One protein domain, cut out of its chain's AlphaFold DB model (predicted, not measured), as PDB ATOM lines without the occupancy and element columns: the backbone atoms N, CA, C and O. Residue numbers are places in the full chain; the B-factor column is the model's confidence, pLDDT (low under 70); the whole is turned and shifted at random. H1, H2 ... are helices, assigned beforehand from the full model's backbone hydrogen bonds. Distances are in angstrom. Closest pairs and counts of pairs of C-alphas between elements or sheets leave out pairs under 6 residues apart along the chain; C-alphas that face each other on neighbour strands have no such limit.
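AT A GLANCE: This is residues 1 to 66 of the 66 residues of an uncharacterized protein of Absiella sp. AM27-20 (UniProt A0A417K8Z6). This is a model with little regular structure: one long helix, H1, with a short helix, H2, folded back near it, a loop of residues 18 to 35 before H1, and a tail, residues 1 to 17, that sticks out and makes the length. The 66 printed residues hold two named helices, H1 then H2, and no named strand; the class is all helix, with 23 residues in named elements. The whole is extended, with a radius of gyration of the C-alphas of 17.4 A, and spans 53 by 31 by 21 A.

IN THESE COORDINATES: H1, residues 36 to 52, measures 24.2 A from C-alpha 36 at (-47.573, -28.212, -5.170) to C-alpha 52. H2, residues 57 to 62, ends at C-alpha 62 at (-54.596, -33.179, 13.246).

HOW THE PARTS SIT: H1 and H2 are close but not clearly touching; their closest C-alphas, of Ile 47 and Tyr 60, are 7.7 A apart. They run opposite ways at a shallow tilt of 31 degrees. In both, every O i to N i+4 pair is within hydrogen-bond range.

THE WHOLE: The body without residues 1 to 17 spans 33 by 18 by 16 A. The printed part has no cut, and the link from H1 to H2 is tight. Residues 1 to 16 and residue 66 have pLDDT under 70.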
ATOM      1  N   MET A   1     -32.109 -67.249  24.266       35.59
ATOM      2  CA  MET A   1     -30.967 -66.786  23.448       35.59
ATOM      3  C   MET A   1     -31.497 -65.747  22.464       35.59
ATOM      4  O   MET A   1     -32.415 -66.100  21.735       35.59
ATOM      5  N   PRO A   2     -31.040 -64.483  22.505       47.88
ATOM      6  CA  PRO A   2     -31.563 -63.398  21.673       47.88
ATOM      7  C   PRO A   2     -30.844 -63.349  20.316       47.88
ATOM      8  O   PRO A   2     -29.632 -63.539  20.256       47.88
ATOM      9  N   SER A   3     -31.582 -63.085  19.235       53.56
ATOM     10  CA  SER A   3     -31.007 -62.786  17.917       53.56
ATOM     11  C   SER A   3     -31.018 -61.275  17.719       53.56
ATOM     12  O   SER A   3     -32.069 -60.666  17.534       53.56
ATOM     13  N   TYR A   4     -29.839 -60.670  17.823       52.97
ATOM     14  CA  TYR A   4     -29.613 -59.262  17.536       52.97
ATOM     15  C   TYR A   4     -29.490 -59.086  16.019       52.97
ATOM     16  O   TYR A   4     -28.492 -59.493  15.428       52.97
ATOM     17  N   HIS A   5     -30.474 -58.452  15.383       49.56
ATOM     18  CA  HIS A   5     -30.214 -57.685  14.167       49.56
ATOM     19  C   HIS A   5     -30.151 -56.219  14.579       49.56
ATOM     20  O   HIS A   5     -31.164 -55.590  14.877       49.56
ATOM     21  N   ASN A   6     -28.924 -55.709  14.663       49.91
ATOM     22  CA  ASN A   6     -28.622 -54.308  14.901       49.91
ATOM     23  C   ASN A   6     -29.153 -53.471  13.731       49.91
ATOM     24  O   ASN A   6     -28.415 -53.173  12.793       49.91
ATOM     25  N   ALA A   7     -30.419 -53.067  13.774       54.19
ATOM     26  CA  ALA A   7     -30.870 -51.932  12.989       54.19
ATOM     27  C   ALA A   7     -30.358 -50.671  13.696       54.19
ATOM     28  O   ALA A   7     -31.059 -50.059  14.497       54.19
ATOM     29  N   ILE A   8     -29.100 -50.297  13.436       51.69
ATOM     30  CA  ILE A   8     -28.638 -48.933  13.704       51.69
ATOM     31  C   ILE A   8     -29.324 -48.053  12.657       51.69
ATOM     32  O   ILE A   8     -28.731 -47.682  11.646       51.69
ATOM     33  N   VAL A   9     -30.600 -47.745  12.871       55.00
ATOM     34  CA  VAL A   9     -31.197 -46.580  12.234       55.00
ATOM     35  C   VAL A   9     -30.702 -45.417  13.084       55.00
ATOM     36  O   VAL A   9     -31.234 -45.158  14.158       55.00
ATOM     37  N   LYS A  10     -29.581 -44.802  12.673       48.75
ATOM     38  CA  LYS A  10     -29.172 -43.480  13.174       48.75
ATOM     39  C   LYS A  10     -30.428 -42.629  13.183       48.75
ATOM     40  O   LYS A  10     -30.959 -42.491  12.088       48.75
ATOM     41  N   ASP A  11     -30.861 -42.136  14.348       53.62
ATOM     42  CA  ASP A  11     -32.050 -41.290  14.523       53.62
ATOM     43  C   ASP A  11     -32.227 -40.386  13.298       53.62
ATOM     44  O   ASP A  11     -31.569 -39.340  13.202       53.62
ATOM     45  N   PRO A  12     -33.056 -40.778  12.312       55.44
ATOM     46  CA  PRO A  12     -33.519 -39.812  11.361       55.44
ATOM     47  C   PRO A  12     -34.522 -39.073  12.217       55.44
ATOM     48  O   PRO A  12     -35.524 -39.657  12.620       55.44
ATOM     49  N   THR A  13     -34.212 -37.837  12.600       51.81
ATOM     50  CA  THR A  13     -35.232 -36.889  13.051       51.81
ATOM     51  C   THR A  13     -36.495 -37.189  12.259       51.81
ATOM     52  O   THR A  13     -36.503 -36.973  11.047       51.81
ATOM     53  N   TYR A  14     -37.473 -37.833  12.903       50.34
ATOM     54  CA  TYR A  14     -38.670 -38.335  12.242       50.34
ATOM     55  C   TYR A  14     -39.518 -37.092  12.046       50.34
ATOM     56  O   TYR A  14     -40.369 -36.742  12.862       50.34
ATOM     57  N   VAL A  15     -39.158 -36.315  11.029       56.16
ATOM     58  CA  VAL A  15     -39.961 -35.190  10.602       56.16
ATOM     59  C   VAL A  15     -41.152 -35.863   9.950       56.16
ATOM     60  O   VAL A  15     -41.022 -36.461   8.889       56.16
ATOM     61  N   ASN A  16     -42.265 -35.905  10.675       65.00
ATOM     62  CA  ASN A  16     -43.501 -36.490  10.189       65.00
ATOM     63  C   ASN A  16     -44.020 -35.552   9.092       65.00
ATOM     64  O   ASN A  16     -44.692 -34.565   9.385       65.00
ATOM     65  N   THR A  17     -43.552 -35.775   7.866       75.38
ATOM     66  CA  THR A  17     -43.874 -34.979   6.682       75.38
ATOM     67  C   THR A  17     -44.811 -35.757   5.787       75.38
ATOM     68  O   THR A  17     -44.702 -36.978   5.678       75.38
ATOM     69  N   ASP A  18     -45.703 -35.040   5.116       83.88
ATOM     70  CA  ASP A  18     -46.583 -35.645   4.130       83.88
ATOM     71  C   ASP A  18     -45.779 -36.089   2.905       83.88
ATOM     72  O   ASP A  18     -44.932 -35.353   2.400       83.88
ATOM     73  N   HIS A  19     -46.067 -37.300   2.432       91.00
ATOM     74  CA  HIS A  19     -45.452 -37.892   1.252       91.00
ATOM     75  C   HIS A  19     -46.539 -38.289   0.254       91.00
ATOM     76  O   HIS A  19     -47.554 -38.877   0.634       91.00
ATOM     77  N   LEU A  20     -46.319 -37.998  -1.028       94.31
ATOM     78  CA  LEU A  20     -47.267 -38.293  -2.099       94.31
ATOM     79  C   LEU A  20     -46.588 -39.111  -3.200       94.31
ATOM     80  O   LEU A  20     -45.506 -38.754  -3.662       94.31
ATOM     81  N   PHE A  21     -47.235 -40.190  -3.642       96.19
ATOM     82  CA  PHE A  21     -46.703 -41.116  -4.644       96.19
ATOM     83  C   PHE A  21     -47.777 -41.505  -5.659       96.19
ATOM     84  O   PHE A  21     -48.959 -41.596  -5.320       96.19
ATOM     85  N   ASP A  22     -47.351 -41.796  -6.888       95.44
ATOM     86  CA  ASP A  22     -48.196 -42.439  -7.892       95.44
ATOM     87  C   ASP A  22     -48.047 -43.958  -7.781       95.44
ATOM     88  O   ASP A  22     -47.037 -44.528  -8.181       95.44
ATOM     89  N   ILE A  23     -49.058 -44.639  -7.248       94.12
ATOM     90  CA  ILE A  23     -49.011 -46.095  -7.052       94.12
ATOM     91  C   ILE A  23     -49.106 -46.901  -8.355       94.12
ATOM     92  O   ILE A  23     -48.801 -48.095  -8.347       94.12
ATOM     93  N   VAL A  24     -49.559 -46.287  -9.452       95.19
ATOM     94  CA  VAL A  24     -49.690 -46.942 -10.759       95.19
ATOM     95  C   VAL A  24     -48.337 -46.955 -11.458       95.19
ATOM     96  O   VAL A  24     -47.913 -47.995 -11.959       95.19
ATOM     97  N   GLU A  25     -47.639 -45.819 -11.457       94.56
ATOM     98  CA  GLU A  25     -46.329 -45.686 -12.103       94.56
ATOM     99  C   GLU A  25     -45.138 -45.980 -11.177       94.56
ATOM    100  O   GLU A  25     -44.021 -46.207 -11.647       94.56
ATOM    101  N   ASP A  26     -45.334 -45.941  -9.862       94.69
ATOM    102  CA  ASP A  26     -44.305 -46.142  -8.843       94.69
ATOM    103  C   ASP A  26     -44.868 -46.914  -7.643       94.69
ATOM    104  O   ASP A  26     -44.938 -46.441  -6.509       94.69
ATOM    105  N   TYR A  27     -45.233 -48.170  -7.895       93.62
ATOM    106  CA  TYR A  27     -45.703 -49.093  -6.858       93.62
ATOM    107  C   TYR A  27     -44.731 -49.217  -5.669       93.62
ATOM    108  O   TYR A  27     -45.152 -49.437  -4.534       93.62
ATOM    109  N   GLY A  28     -43.427 -49.060  -5.924       95.38
ATOM    110  CA  GLY A  28     -42.380 -49.115  -4.905       95.38
ATOM    111  C   GLY A  28     -42.242 -47.852  -4.050       95.38
ATOM    112  O   GLY A  28     -41.445 -47.880  -3.116       95.38
ATOM    113  N   GLN A  29     -42.984 -46.777  -4.349       94.69
ATOM    114  CA  GLN A  29     -42.946 -45.498  -3.622       94.69
ATOM    115  C   GLN A  29     -41.521 -44.934  -3.502       94.69
ATOM    116  O   GLN A  29     -41.065 -44.501  -2.445       94.69
ATOM    117  N   THR A  30     -40.779 -44.988  -4.604       95.25
ATOM    118  CA  THR A  30     -39.388 -44.532  -4.693       95.25
ATOM    119  C   THR A  30     -39.258 -43.096  -5.207       95.25
ATOM    120  O   THR A  30     -38.210 -42.470  -5.041       95.25
ATOM    121  N   ARG A  31     -40.313 -42.561  -5.831       94.88
ATOM    122  CA  ARG A  31     -40.372 -41.263  -6.507       94.88
ATOM    123  C   ARG A  31     -41.504 -40.425  -5.924       94.88
ATOM    124  O   ARG A  31     -42.650 -40.485  -6.359       94.88
ATOM    125  N   GLU A  32     -41.153 -39.610  -4.942       95.25
ATOM    126  CA  GLU A  32     -42.090 -38.679  -4.319       95.25
ATOM    127  C   GLU A  32     -42.514 -37.558  -5.285       95.25
ATOM    128  O   GLU A  32     -41.682 -36.925  -5.946       95.25
ATOM    129  N   ILE A  33     -43.815 -37.278  -5.325       95.19
ATOM    130  CA  ILE A  33     -44.411 -36.152  -6.042       95.19
ATOM    131  C   ILE A  33     -44.261 -34.894  -5.184       95.19
ATOM    132  O   ILE A  33     -44.791 -34.815  -4.080       95.19
ATOM    133  N   LYS A  34     -43.575 -33.882  -5.724       94.56
ATOM    134  CA  LYS A  34     -43.350 -32.579  -5.063       94.56
ATOM    135  C   LYS A  34     -44.080 -31.416  -5.735       94.56
ATOM    136  O   LYS A  34     -43.848 -30.260  -5.393       94.56
ATOM    137  N   ASP A  35     -44.925 -31.715  -6.718       95.38
ATOM    138  CA  ASP A  35     -45.724 -30.710  -7.415       95.38
ATOM    139  C   ASP A  35     -46.799 -30.156  -6.471       95.38
ATOM    140  O   ASP A  35     -47.731 -30.860  -6.075       95.38
ATOM    141  N   THR A  36     -46.678 -28.874  -6.123       93.75
ATOM    142  CA  THR A  36     -47.573 -28.212  -5.170       93.75
ATOM    143  C   THR A  36     -49.012 -28.145  -5.665       93.75
ATOM    144  O   THR A  36     -49.928 -28.150  -4.851       93.75
ATOM    145  N   SER A  37     -49.236 -28.099  -6.982       96.00
ATOM    146  CA  SER A  37     -50.590 -28.071  -7.542       96.00
ATOM    147  C   SER A  37     -51.311 -29.402  -7.330       96.00
ATOM    148  O   SER A  37     -52.480 -29.417  -6.945       96.00
ATOM    149  N   ILE A  38     -50.592 -30.515  -7.500       95.50
ATOM    150  CA  ILE A  38     -51.114 -31.862  -7.259       95.50
ATOM    151  C   ILE A  38     -51.343 -32.067  -5.762       95.50
ATOM    152  O   ILE A  38     -52.403 -32.553  -5.377       95.50
ATOM    153  N   ILE A  39     -50.397 -31.645  -4.918       94.06
ATOM    154  CA  ILE A  39     -50.529 -31.736  -3.457       94.06
ATOM    155  C   ILE A  39     -51.780 -30.987  -2.986       94.06
ATOM    156  O   ILE A  39     -52.650 -31.593  -2.362       94.06
ATOM    157  N   SER A  40     -51.945 -29.716  -3.364       93.81
ATOM    158  CA  SER A  40     -53.128 -28.933  -2.981       93.81
ATOM    159  C   SER A  40     -54.432 -29.531  -3.508       93.81
ATOM    160  O   SER A  40     -55.460 -29.477  -2.832       93.81
ATOM    161  N   TYR A  41     -54.415 -30.122  -4.704       96.31
ATOM    162  CA  TYR A  41     -55.583 -30.821  -5.230       96.31
ATOM    163  C   TYR A  41     -55.944 -32.051  -4.381       96.31
ATOM    164  O   TYR A  41     -57.114 -32.241  -4.041       96.31
ATOM    165  N   MET A  42     -54.956 -32.853  -3.971       95.38
ATOM    166  CA  MET A  42     -55.179 -34.012  -3.100       95.38
ATOM    167  C   MET A  42     -55.691 -33.604  -1.712       95.38
ATOM    168  O   MET A  42     -56.626 -34.223  -1.199       95.38
ATOM    169  N   GLU A  43     -55.158 -32.526  -1.131       93.56
ATOM    170  CA  GLU A  43     -55.654 -31.956   0.131       93.56
ATOM    171  C   GLU A  43     -57.129 -31.540   0.026       93.56
ATOM    172  O   GLU A  43     -57.936 -31.857   0.901       93.56
ATOM    173  N   GLN A  44     -57.526 -30.888  -1.073       95.50
ATOM    174  CA  GLN A  44     -58.922 -30.509  -1.305       95.50
ATOM    175  C   GLN A  44     -59.850 -31.725  -1.401       95.50
ATOM    176  O   GLN A  44     -60.960 -31.696  -0.856       95.50
ATOM    177  N   LEU A  45     -59.413 -32.800  -2.064       96.31
ATOM    178  CA  LEU A  45     -60.170 -34.051  -2.122       96.31
ATOM    179  C   LEU A  45     -60.313 -34.687  -0.734       96.31
ATOM    180  O   LEU A  45     -61.411 -35.127  -0.387       96.31
ATOM    181  N   MET A  46     -59.251 -34.676   0.077       94.50
ATOM    182  CA  MET A  46     -59.285 -35.159   1.460       94.50
ATOM    183  C   MET A  46     -60.290 -34.363   2.302       94.50
ATOM    184  O   MET A  46     -61.179 -34.949   2.917       94.50
ATOM    185  N   ILE A  47     -60.219 -33.028   2.272       94.62
ATOM    186  CA  ILE A  47     -61.148 -32.142   2.991       94.62
ATOM    187  C   ILE A  47     -62.595 -32.410   2.564       94.62
ATOM    188  O   ILE A  47     -63.493 -32.504   3.406       94.62
ATOM    189  N   LYS A  48     -62.838 -32.563   1.257       96.38
ATOM    190  CA  LYS A  48     -64.165 -32.881   0.727       96.38
ATOM    191  C   LYS A  48     -64.669 -34.228   1.254       96.38
ATOM    192  O   LYS A  48     -65.780 -34.280   1.778       96.38
ATOM    193  N   ALA A  49     -63.852 -35.280   1.182       96.19
ATOM    194  CA  ALA A  49     -64.206 -36.607   1.676       96.19
ATOM    195  C   ALA A  49     -64.484 -36.599   3.189       96.19
ATOM    196  O   ALA A  49     -65.462 -37.189   3.646       96.19
ATOM    197  N   MET A  50     -63.677 -35.882   3.974       95.31
ATOM    198  CA  MET A  50     -63.890 -35.710   5.412       95.31
ATOM    199  C   MET A  50     -65.215 -35.010   5.715       95.31
ATOM    200  O   MET A  50     -65.953 -35.439   6.604       95.31
ATOM    201  N   LYS A  51     -65.550 -33.961   4.958       95.56
ATOM    202  CA  LYS A  51     -66.812 -33.235   5.112       95.56
ATOM    203  C   LYS A  51     -68.009 -34.121   4.781       95.56
ATOM    204  O   LYS A  51     -68.972 -34.151   5.543       95.56
ATOM    205  N   GLU A  52     -67.941 -34.863   3.679       97.19
ATOM    206  CA  GLU A  52     -68.990 -35.801   3.260       97.19
ATOM    207  C   GLU A  52     -69.217 -36.902   4.306       97.19
ATOM    208  O   GLU A  52     -70.359 -37.249   4.604       97.19
ATOM    209  N   ASN A  53     -68.149 -37.367   4.956       96.62
ATOM    210  CA  ASN A  53     -68.208 -38.377   6.016       96.62
ATOM    211  C   ASN A  53     -68.408 -37.797   7.426       96.62
ATOM    212  O   ASN A  53     -68.303 -38.532   8.406       96.62
ATOM    213  N   HIS A  54     -68.715 -36.500   7.544       94.25
ATOM    214  CA  HIS A  54     -69.004 -35.834   8.818       94.25
ATOM    215  C   HIS A  54     -67.868 -36.013   9.844       94.25
ATOM    216  O   HIS A  54     -68.108 -36.186  11.041       94.25
ATOM    217  N   ALA A  55     -66.618 -35.988   9.369       94.62
ATOM    218  CA  ALA A  55     -65.446 -36.115  10.222       94.62
ATOM    219  C   ALA A  55     -65.436 -35.003  11.291       94.62
ATOM    220  O   ALA A  55     -65.756 -33.851  10.977       94.62
ATOM    221  N   PRO A  56     -65.058 -35.309  12.544       94.88
ATOM    222  CA  PRO A  56     -65.030 -34.307  13.600       94.88
ATOM    223  C   PRO A  56     -63.930 -33.267  13.350       94.88
ATOM    224  O   PRO A  56     -62.884 -33.580  12.781       94.88
ATOM    225  N   ASN A  57     -64.142 -32.037  13.834       92.19
ATOM    226  CA  ASN A  57     -63.225 -30.900  13.646       92.19
ATOM    227  C   ASN A  57     -61.776 -31.201  14.075       92.19
ATOM    228  O   ASN A  57     -60.828 -30.724  13.456       92.19
ATOM    229  N   GLU A  58     -61.603 -32.042  15.094       93.06
ATOM    230  CA  GLU A  58     -60.299 -32.507  15.578       93.06
ATOM    231  C   GLU A  58     -59.463 -33.189  14.482       93.06
ATOM    232  O   GLU A  58     -58.239 -33.106  14.506       93.06
ATOM    233  N   GLN A  59     -60.096 -33.844  13.502       90.31
ATOM    234  CA  GLN A  59     -59.378 -34.505  12.407       90.31
ATOM    235  C   GLN A  59     -58.755 -33.493  11.444       90.31
ATOM    236  O   GLN A  59     -57.631 -33.697  11.000       90.31
ATOM    237  N   TYR A  60     -59.433 -32.377  11.171       91.12
ATOM    238  CA  TYR A  60     -58.878 -31.305  10.337       91.12
ATOM    239  C   TYR A  60     -57.670 -30.662  11.023       91.12
ATOM    240  O   TYR A  60     -56.638 -30.460  10.395       91.12
ATOM    241  N   GLN A  61     -57.761 -30.443  12.340       89.56
ATOM    242  CA  GLN A  61     -56.657 -29.911  13.144       89.56
ATOM    243  C   GLN A  61     -55.446 -30.850  13.168       89.56
ATOM    244  O   GLN A  61     -54.315 -30.384  13.052       89.56
ATOM    245  N   ARG A  62     -55.670 -32.168  13.288       87.38
ATOM    246  CA  ARG A  62     -54.596 -33.179  13.246       87.38
ATOM    247  C   ARG A  62     -53.840 -33.179  11.924       87.38
ATOM    248  O   ARG A  62     -52.636 -33.404  11.932       87.38
ATOM    249  N   LEU A  63     -54.545 -32.925  10.825       85.94
ATOM    250  CA  LEU A  63     -53.977 -32.852   9.479       85.94
ATOM    251  C   LEU A  63     -53.464 -31.446   9.125       85.94
ATOM    252  O   LEU A  63     -53.010 -31.222   8.012       85.94
ATOM    253  N   GLY A  64     -53.541 -30.479  10.047       87.38
ATOM    254  CA  GLY A  64     -53.080 -29.111   9.804       87.38
ATOM    255  C   GLY A  64     -53.948 -28.303   8.833       87.38
ATOM    256  O   GLY A  64     -53.543 -27.212   8.425       87.38
ATOM    257  N   PHE A  65     -55.144 -28.787   8.486       83.50
ATOM    258  CA  PHE A  65     -56.100 -28.045   7.667       83.50
ATOM    259  C   PHE A  65     -56.709 -26.892   8.484       83.50
ATOM    260  O   PHE A  65     -57.103 -27.082   9.639       83.50
ATOM    261  N   LYS A  66     -56.747 -25.688   7.897       62.84
ATOM    262  CA  LYS A  66     -57.275 -24.457   8.515       62.84
ATOM    263  C   LYS A  66     -58.713 -24.173   8.110       62.84
ATOM    264  O   LYS A  66     -59.039 -24.401   6.925       62.84
TER     265      LYS A  66